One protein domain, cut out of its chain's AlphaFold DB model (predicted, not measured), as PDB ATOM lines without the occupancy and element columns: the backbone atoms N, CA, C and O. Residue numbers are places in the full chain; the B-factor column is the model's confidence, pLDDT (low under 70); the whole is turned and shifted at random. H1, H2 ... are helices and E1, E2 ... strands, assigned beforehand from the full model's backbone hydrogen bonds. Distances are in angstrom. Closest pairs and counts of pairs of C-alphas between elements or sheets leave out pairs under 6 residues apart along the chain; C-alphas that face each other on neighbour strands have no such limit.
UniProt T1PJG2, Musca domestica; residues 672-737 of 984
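AT A GLANCE: This is residues 672 to 737 of the 984 residues of a protein of Musca domestica (UniProt T1PJG2). A two-stranded hairpin, E1 and E2, stands between two helices, with the very short H1 near one end of the longest axis and H2 near the other. E2 bends sharply, and beyond it residues 709 to 727, with no named element, wind through loops to H2. The printed part has 66 residues, with named elements in the order H1, E1, E2, H2; the two strands form an antiparallel sheet of order E1 - E2. The class is mixed, helices and strands, with under half of the residues in named elements. The whole is compact, with a radius of gyration of the C-alphas of 11.1 A and spans of 29 by 25 by 21 A.

IN THESE COORDINATES: H1 is residues 680 to 683, beginning at C-alpha 680 (9.501, 29.769, 30.153). E1, residues 689 to 694, is 15.4 A long from first to last C-alpha. E2, residues 700 to 708, is 18.0 A long and bends by 96 degrees at residue 703. H2, residues 728 to 736, is 12.1 A long and ends at C-alpha 736 (14.115, 49.815, 39.211).

HOW THE PARTS SIT: E1 and E2 are a hairpin of antiparallel neighbours, their directions 162 degrees apart. N 692 and O 705 are within hydrogen-bond range at 2.8 A, and N 701 and O 693 at 2.9 A. The closest C-alphas of H1 and E1 are those of His 680 and Trp 691, 6.1 A apart. The closest of H1 and E2 are those of Cys 683 and Cys 706, 5.9 A apart. H2 is apart from H1 and from E1. Residues 712 to 713 pair briefly with 716 to 717, antiparallel. In H2 every O i to N i+4 pair is within hydrogen-bond range; H1 is too short for such a pair.

THE WHOLE: The two C-alphas farthest apart are those of Arg 681 and Asp 728, 30.3 A. The printed part has no cut. The link from E2 to H2 is long, 19 residues. Mean pLDDT of the printed part is 79.7; residues 724 to 737 are under 70.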
ATOM      1  N   ILE A 672      21.958  32.078  42.484       82.38
ATOM      2  CA  ILE A 672      20.863  31.680  41.595       82.38
ATOM      3  C   ILE A 672      20.720  32.762  40.520       82.38
ATOM      4  O   ILE A 672      20.113  33.801  40.753       82.38
ATOM      5  N   ASN A 673      21.300  32.523  39.344       87.19
ATOM      6  CA  ASN A 673      21.145  33.409  38.191       87.19
ATOM      7  C   ASN A 673      19.978  32.919  37.318       87.19
ATOM      8  O   ASN A 673      20.091  31.889  36.646       87.19
ATOM      9  N   CYS A 674      18.867  33.658  37.352       92.31
ATOM     10  CA  CYS A 674      17.660  33.361  36.581       92.31
ATOM     11  C   CYS A 674      17.716  33.910  35.141       92.31
ATOM     12  O   CYS A 674      17.139  33.298  34.243       92.31
ATOM     13  N   ASP A 675      18.479  34.983  34.887       89.25
ATOM     14  CA  ASP A 675      18.596  35.646  33.573       89.25
ATOM     15  C   ASP A 675      19.171  34.733  32.468       89.25
ATOM     16  O   ASP A 675      19.044  35.009  31.274       89.25
ATOM     17  N   MET A 676      19.809  33.618  32.845       89.88
ATOM     18  CA  MET A 676      20.280  32.603  31.897       89.88
ATOM     19  C   MET A 676      19.134  31.863  31.181       89.88
ATOM     20  O   MET A 676      19.337  31.355  30.075       89.88
ATOM     21  N   TYR A 677      17.938  31.789  31.774       91.88
ATOM     22  CA  TYR A 677      16.812  31.021  31.235       91.88
ATOM     23  C   TYR A 677      15.922  31.900  30.354       91.88
ATOM     24  O   TYR A 677      15.021  32.596  30.817       91.88
ATOM     25  N   ASN A 678      16.181  31.851  29.048       90.50
ATOM     26  CA  ASN A 678      15.550  32.734  28.065       90.50
ATOM     27  C   ASN A 678      14.145  32.264  27.644       90.50
ATOM     28  O   ASN A 678      13.422  33.009  26.985       90.50
ATOM     29  N   THR A 679      13.738  31.046  28.017       91.25
ATOM     30  CA  THR A 679      12.384  30.540  27.775       91.25
ATOM     31  C   THR A 679      11.694  30.082  29.055       91.25
ATOM     32  O   THR A 679      12.299  29.494  29.956       91.25
ATOM     33  N   HIS A 680      10.372  30.256  29.085       89.19
ATOM     34  CA  HIS A 680       9.501  29.769  30.153       89.19
ATOM     35  C   HIS A 680       9.756  28.293  30.508       89.19
ATOM     36  O   HIS A 680       9.860  27.952  31.680       89.19
ATOM     37  N   ARG A 681       9.937  27.418  29.509       88.94
ATOM     38  CA  ARG A 681      10.166  25.972  29.698       88.94
ATOM     39  C   ARG A 681      11.516  25.636  30.349       88.94
ATOM     40  O   ARG A 681      11.659  24.553  30.919       88.94
ATOM     41  N   GLU A 682      12.501  26.522  30.254       91.25
ATOM     42  CA  GLU A 682      13.799  26.379  30.923       91.25
ATOM     43  C   GLU A 682      13.747  26.916  32.357       91.25
ATOM     44  O   GLU A 682      14.250  26.254  33.259       91.25
ATOM     45  N   CYS A 683      13.075  28.054  32.559       93.00
ATOM     46  CA  CYS A 683      12.856  28.690  33.863       93.00
ATOM     47  C   CYS A 683      11.946  27.859  34.796       93.00
ATOM     48  O   CYS A 683      12.147  27.826  36.009       93.00
ATOM     49  N   LEU A 684      10.943  27.173  34.233       91.25
ATOM     50  CA  LEU A 684       9.859  26.512  34.967       91.25
ATOM     51  C   LEU A 684      10.359  25.531  36.044       91.25
ATOM     52  O   LEU A 684      10.879  24.456  35.742       91.25
ATOM     53  N   GLY A 685      10.122  25.872  37.311       89.50
ATOM     54  CA  GLY A 685      10.450  25.018  38.454       89.50
ATOM     55  C   GLY A 685      11.935  24.962  38.815       89.50
ATOM     56  O   GLY A 685      12.314  24.089  39.594       89.50
ATOM     57  N   VAL A 686      12.770  25.857  38.277       93.12
ATOM     58  CA  VAL A 686      14.140  26.065  38.768       93.12
ATOM     59  C   VAL A 686      14.096  26.607  40.203       93.12
ATOM     60  O   VAL A 686      13.285  27.471  40.528       93.12
ATOM     61  N   ILE A 687      14.978  26.104  41.074       92.19
ATOM     62  CA  ILE A 687      15.134  26.561  42.467       92.19
ATOM     63  C   ILE A 687      15.299  28.090  42.501       92.19
ATOM     64  O   ILE A 687      16.300  28.604  42.010       92.19
ATOM     65  N   GLY A 688      14.349  28.796  43.124       89.44
ATOM     66  CA  GLY A 688      14.420  30.241  43.373       89.44
ATOM     67  C   GLY A 688      14.174  31.153  42.164       89.44
ATOM     68  O   GLY A 688      14.351  32.361  42.310       89.44
ATOM     69  N   CYS A 689      13.749  30.615  41.016       92.19
ATOM     70  CA  CYS A 689      13.376  31.406  39.840       92.19
ATOM     71  C   CYS A 689      11.884  31.273  39.505       92.19
ATOM     72  O   CYS A 689      11.310  30.192  39.632       92.19
ATOM     73  N   GLU A 690      11.289  32.354  39.006       90.50
ATOM     74  CA  GLU A 690       9.905  32.426  38.527       90.50
ATOM     75  C   GLU A 690       9.856  33.120  37.151       90.50
ATOM     76  O   GLU A 690      10.722  33.931  36.815       90.50
ATOM     77  N   TRP A 691       8.858  32.790  36.325       92.12
ATOM     78  CA  TRP A 691       8.703  33.356  34.979       92.12
ATOM     79  C   TRP A 691       7.668  34.492  34.942       92.12
ATOM     80  O   TRP A 691       6.460  34.255  34.965       92.12
ATOM     81  N   CYS A 692       8.156  35.725  34.846       91.62
ATOM     82  CA  CYS A 692       7.405  36.971  34.956       91.62
ATOM     83  C   CYS A 692       6.714  37.334  33.640       91.62
ATOM     84  O   CYS A 692       7.369  37.512  32.612       91.62
ATOM     85  N   GLN A 693       5.388  37.464  33.677       91.19
ATOM     86  CA  GLN A 693       4.545  37.731  32.510       91.19
ATOM     87  C   GLN A 693       3.808  39.074  32.589       91.19
ATOM     88  O   GLN A 693       3.462  39.614  31.542       91.19
ATOM     89  N   GLN A 694       3.555  39.601  33.791       89.94
ATOM     90  CA  GLN A 694       2.712  40.783  34.005       89.94
ATOM     91  C   GLN A 694       3.127  41.621  35.225       89.94
ATOM     92  O   GLN A 694       3.825  41.137  36.120       89.94
ATOM     93  N   ASP A 695       2.646  42.862  35.270       85.12
ATOM     94  CA  ASP A 695       2.724  43.749  36.435       85.12
ATOM     95  C   ASP A 695       1.581  43.514  37.454       85.12
ATOM     96  O   ASP A 695       0.714  42.646  37.274       85.12
ATOM     97  N   LEU A 696       1.603  44.290  38.547       82.31
ATOM     98  CA  LEU A 696       0.597  44.267  39.619       82.31
ATOM     99  C   LEU A 696      -0.814  44.650  39.142       82.31
ATOM    100  O   LEU A 696      -1.794  44.094  39.645       82.31
ATOM    101  N   ASP A 697      -0.914  45.559  38.169       80.88
ATOM    102  CA  ASP A 697      -2.180  46.017  37.583       80.88
ATOM    103  C   ASP A 697      -2.789  44.969  36.628       80.88
ATOM    104  O   ASP A 697      -3.990  44.987  36.343       80.88
ATOM    105  N   GLY A 698      -1.979  44.007  36.173       79.94
ATOM    106  CA  GLY A 698      -2.368  42.914  35.288       79.94
ATOM    107  C   GLY A 698      -2.062  43.156  33.809       79.94
ATOM    108  O   GLY A 698      -2.572  42.419  32.962       79.94
ATOM    109  N   ASN A 699      -1.240  44.154  33.473       84.88
ATOM    110  CA  ASN A 699      -0.766  44.361  32.107       84.88
ATOM    111  C   ASN A 699       0.351  43.359  31.788       84.88
ATOM    112  O   ASN A 699       1.318  43.221  32.538       84.88
ATOM    113  N   GLY A 700       0.239  42.668  30.652       85.69
ATOM    114  CA  GLY A 700       1.266  41.734  30.190       85.69
ATOM    115  C   GLY A 700       2.492  42.444  29.609       85.69
ATOM    116  O   GLY A 700       2.359  43.385  28.824       85.69
ATOM    117  N   PHE A 701       3.692  41.965  29.936       86.88
ATOM    118  CA  PHE A 701       4.938  42.468  29.362       86.88
ATOM    119  C   PHE A 701       5.089  42.050  27.892       86.88
ATOM    120  O   PHE A 701       4.851  40.900  27.526       86.88
ATOM    121  N   ALA A 702       5.575  42.966  27.046       82.62
ATOM    122  CA  ALA A 702       5.853  42.683  25.631       82.62
ATOM    123  C   ALA A 702       6.947  41.610  25.425       82.62
ATOM    124  O   ALA A 702       6.982  40.949  24.389       82.62
ATOM    125  N   ALA A 703       7.816  41.428  26.422       87.81
ATOM    126  CA  ALA A 703       8.713  40.290  26.555       87.81
ATOM    127  C   ALA A 703       8.663  39.800  28.010       87.81
ATOM    128  O   ALA A 703       9.067  40.520  28.922       87.81
ATOM    129  N   ALA A 704       8.145  38.590  28.217       90.88
ATOM    130  CA  ALA A 704       8.201  37.890  29.498       90.88
ATOM    131  C   ALA A 704       9.617  37.333  29.747       90.88
ATOM    132  O   ALA A 704      10.329  37.014  28.790       90.88
ATOM    133  N   PHE A 705      10.026  37.223  31.011       93.12
ATOM    134  CA  PHE A 705      11.407  36.913  31.405       93.12
ATOM    135  C   PHE A 705      11.477  36.044  32.669       93.12
ATOM    136  O   PHE A 705      10.534  35.994  33.454       93.12
ATOM    137  N   CYS A 706      12.599  35.352  32.879       94.25
ATOM    138  CA  CYS A 706      12.870  34.613  34.114       94.25
ATOM    139  C   CYS A 706      13.536  35.545  35.136       94.25
ATOM    140  O   CYS A 706      14.481  36.246  34.782       94.25
ATOM    141  N   SER A 707      13.074  35.556  36.385       92.25
ATOM    142  CA  SER A 707      13.627  36.400  37.455       92.25
ATOM    143  C   SER A 707      13.634  35.674  38.803       92.25
ATOM    144  O   SER A 707      13.183  34.532  38.900       92.25
ATOM    145  N   ALA A 708      14.169  36.317  39.841       89.00
ATOM    146  CA  ALA A 708      14.200  35.770  41.191       89.00
ATOM    147  C   ALA A 708      12.793  35.717  41.815       89.00
ATOM    148  O   ALA A 708      11.979  36.624  41.641       89.00
ATOM    149  N   GLN A 709      12.530  34.661  42.588       85.75
ATOM    150  CA  GLN A 709      11.223  34.392  43.204       85.75
ATOM    151  C   GLN A 709      10.787  35.442  44.255       85.75
ATOM    152  O   GLN A 709       9.614  35.480  44.624       85.75
ATOM    153  N   SER A 710      11.704  36.266  44.778       79.00
ATOM    154  CA  SER A 710      11.361  37.368  45.692       79.00
ATOM    155  C   SER A 710      10.901  38.618  44.939       79.00
ATOM    156  O   SER A 710       9.883  39.208  45.288       79.00
ATOM    157  N   THR A 711      11.577  38.962  43.840       84.38
ATOM    158  CA  THR A 711      11.218  40.074  42.944       84.38
ATOM    159  C   THR A 711       9.927  39.804  42.154       84.38
ATOM    160  O   THR A 711       9.254  40.736  41.711       84.38
ATOM    161  N   CYS A 712       9.583  38.532  41.927       87.44
ATOM    162  CA  CYS A 712       8.511  38.115  41.028       87.44
ATOM    163  C   CYS A 712       7.898  36.774  41.456       87.44
ATOM    164  O   CYS A 712       8.615  35.796  41.666       87.44
ATOM    165  N   TYR A 713       6.568  36.705  41.567       85.94
ATOM    166  CA  TYR A 713       5.877  35.555  42.149       85.94
ATOM    167  C   TYR A 713       4.538  35.251  41.453       85.94
ATOM    168  O   TYR A 713       3.789  36.155  41.100       85.94
ATOM    169  N   ASN A 714       4.220  33.971  41.208       83.06
ATOM    170  CA  ASN A 714       3.081  33.552  40.367       83.06
ATOM    171  C   ASN A 714       3.038  34.273  39.003       83.06
ATOM    172  O   ASN A 714       1.969  34.650  38.519       83.06
ATOM    173  N   GLY A 715       4.210  34.499  38.409       86.69
ATOM    174  CA  GLY A 715       4.400  35.254  37.169       86.69
ATOM    175  C   GLY A 715       4.056  36.751  37.220       86.69
ATOM    176  O   GLY A 715       3.989  37.377  36.159       86.69
ATOM    177  N   VAL A 716       3.857  37.327  38.408       86.94
ATOM    178  CA  VAL A 716       3.587  38.755  38.624       86.94
ATOM    179  C   VAL A 716       4.820  39.438  39.220       86.94
ATOM    180  O   VAL A 716       5.386  38.965  40.204       86.94
ATOM    181  N   LEU A 717       5.252  40.555  38.632       87.19
ATOM    182  CA  LEU A 717       6.354  41.367  39.161       87.19
ATOM    183  C   LEU A 717       5.918  42.118  40.435       87.19
ATOM    184  O   LEU A 717       4.790  42.602  40.502       87.19
ATOM    185  N   ALA A 718       6.811  42.232  41.425       81.00
ATOM    186  CA  ALA A 718       6.602  42.927  42.706       81.00
ATOM    187  C   ALA A 718       5.426  42.419  43.575       81.00
ATOM    188  O   ALA A 718       5.030  43.080  44.535       81.00
ATOM    189  N   SER A 719       4.836  41.259  43.271       79.06
ATOM    190  CA  SER A 719       3.725  40.717  44.060       79.06
ATOM    191  C   SER A 719       4.204  40.039  45.344       79.06
ATOM    192  O   SER A 719       5.106  39.206  45.294       79.06
ATOM    193  N   LEU A 720       3.516  40.316  46.455       76.75
ATOM    194  CA  LEU A 720       3.758  39.698  47.763       76.75
ATOM    195  C   LEU A 720       3.911  38.170  47.687       76.75
ATOM    196  O   LEU A 720       3.045  37.451  47.176       76.75
ATOM    197  N   SER A 721       5.002  37.683  48.275       78.81
ATOM    198  CA  SER A 721       5.238  36.261  48.511       78.81
ATOM    199  C   SER A 721       4.237  35.702  49.548       78.81
ATOM    200  O   SER A 721       3.696  36.459  50.360       78.81
ATOM    201  N   PRO A 722       4.002  34.374  49.618       75.88
ATOM    202  CA  PRO A 722       3.099  33.770  50.605       75.88
ATOM    203  C   PRO A 722       3.638  33.847  52.045       75.88
ATOM    204  O   PRO A 722       2.997  33.344  52.966       75.88
ATOM    205  N   TYR A 723       4.819  34.442  52.236       76.94
ATOM    206  CA  TYR A 723       5.448  34.675  53.531       76.94
ATOM    207  C   TYR A 723       5.124  36.053  54.121       76.94
ATOM    208  O   TYR A 723       5.393  36.260  55.298       76.94
ATOM    209  N   GLY A 724       4.538  36.965  53.335       64.88
ATOM    210  CA  GLY A 724       4.195  38.332  53.749       64.88
ATOM    211  C   GLY A 724       5.308  39.362  53.536       64.88
ATOM    212  O   GLY A 724       5.000  40.539  53.372       64.88
ATOM    213  N   ASP A 725       6.567  38.927  53.477       56.31
ATOM    214  CA  ASP A 725       7.716  39.813  53.279       56.31
ATOM    215  C   ASP A 725       7.823  40.316  51.826       56.31
ATOM    216  O   ASP A 725       7.728  39.534  50.867       56.31
ATOM    217  N   LEU A 726       8.119  41.611  51.711       51.81
ATOM    218  CA  LEU A 726       8.933  42.236  50.669       51.81
ATOM    219  C   LEU A 726       9.990  43.050  51.428       51.81
ATOM    220  O   LEU A 726       9.618  43.955  52.173       51.81
ATOM    221  N   ASP A 727      11.274  42.713  51.287       53.66
ATOM    222  CA  ASP A 727      12.353  43.544  51.837       53.66
ATOM    223  C   ASP A 727      12.412  44.861  51.036       53.66
ATOM    224  O   ASP A 727      12.234  44.843  49.815       53.66
ATOM    225  N   ASP A 728      12.680  46.005  51.683       49.50
ATOM    226  CA  ASP A 728      12.692  47.319  51.007       49.50
ATOM    227  C   ASP A 728      13.669  47.359  49.810       49.50
ATOM    228  O   ASP A 728      13.371  47.962  48.777       49.50
ATOM    229  N   ASP A 729      14.803  46.653  49.904       51.19
ATOM    230  CA  ASP A 729      15.769  46.491  48.806       51.19
ATOM    231  C   ASP A 729      15.203  45.681  47.620       51.19
ATOM    232  O   ASP A 729      15.459  46.028  46.465       51.19
ATOM    233  N   ASP A 730      14.405  44.635  47.870       52.19
ATOM    234  CA  ASP A 730      13.746  43.847  46.813       52.19
ATOM    235  C   ASP A 730      12.613  44.656  46.151       52.19
ATOM    236  O   ASP A 730      12.402  44.566  44.937       52.19
ATOM    237  N   LEU A 731      11.928  45.514  46.920       52.62
ATOM    238  CA  LEU A 731      10.941  46.463  46.400       52.62
ATOM    239  C   LEU A 731      11.601  47.507  45.480       52.62
ATOM    240  O   LEU A 731      11.122  47.768  44.373       52.62
ATOM    241  N   LEU A 732      12.736  48.073  45.907       52.72
ATOM    242  CA  LEU A 732      13.541  49.008  45.116       52.72
ATOM    243  C   LEU A 732      14.115  48.345  43.854       52.72
ATOM    244  O   LEU A 732      14.096  48.957  42.783       52.72
ATOM    245  N   ALA A 733      14.566  47.092  43.944       52.78
ATOM    246  CA  ALA A 733      15.027  46.318  42.793       52.78
ATOM    247  C   ALA A 733      13.898  46.071  41.777       52.78
ATOM    248  O   ALA A 733      14.102  46.266  40.575       52.78
ATOM    249  N   ALA A 734      12.696  45.714  42.242       51.38
ATOM    250  CA  ALA A 734      11.534  45.508  41.381       51.38
ATOM    251  C   ALA A 734      11.070  46.809  40.699       51.38
ATOM    252  O   ALA A 734      10.808  46.813  39.496       51.38
ATOM    253  N   HIS A 735      11.024  47.932  41.428       49.25
ATOM    254  CA  HIS A 735      10.666  49.240  40.864       49.25
ATOM    255  C   HIS A 735      11.751  49.839  39.949       49.25
ATOM    256  O   HIS A 735      11.434  50.649  39.076       49.25
ATOM    257  N   GLY A 736      13.016  49.435  40.103       46.94
ATOM    258  CA  GLY A 736      14.115  49.815  39.211       46.94
ATOM    259  C   GLY A 736      14.199  49.005  37.907       46.94
ATOM    260  O   GLY A 736      14.914  49.408  36.986       46.94
ATOM    261  N   TYR A 737      13.497  47.871  37.799       47.72
ATOM    262  CA  TYR A 737      13.645  46.944  36.674       47.72
ATOM    263  C   TYR A 737      12.878  47.402  35.421       47.72
ATOM    264  O   TYR A 737      11.677  47.178  35.275       47.72
TER     265      TYR A 737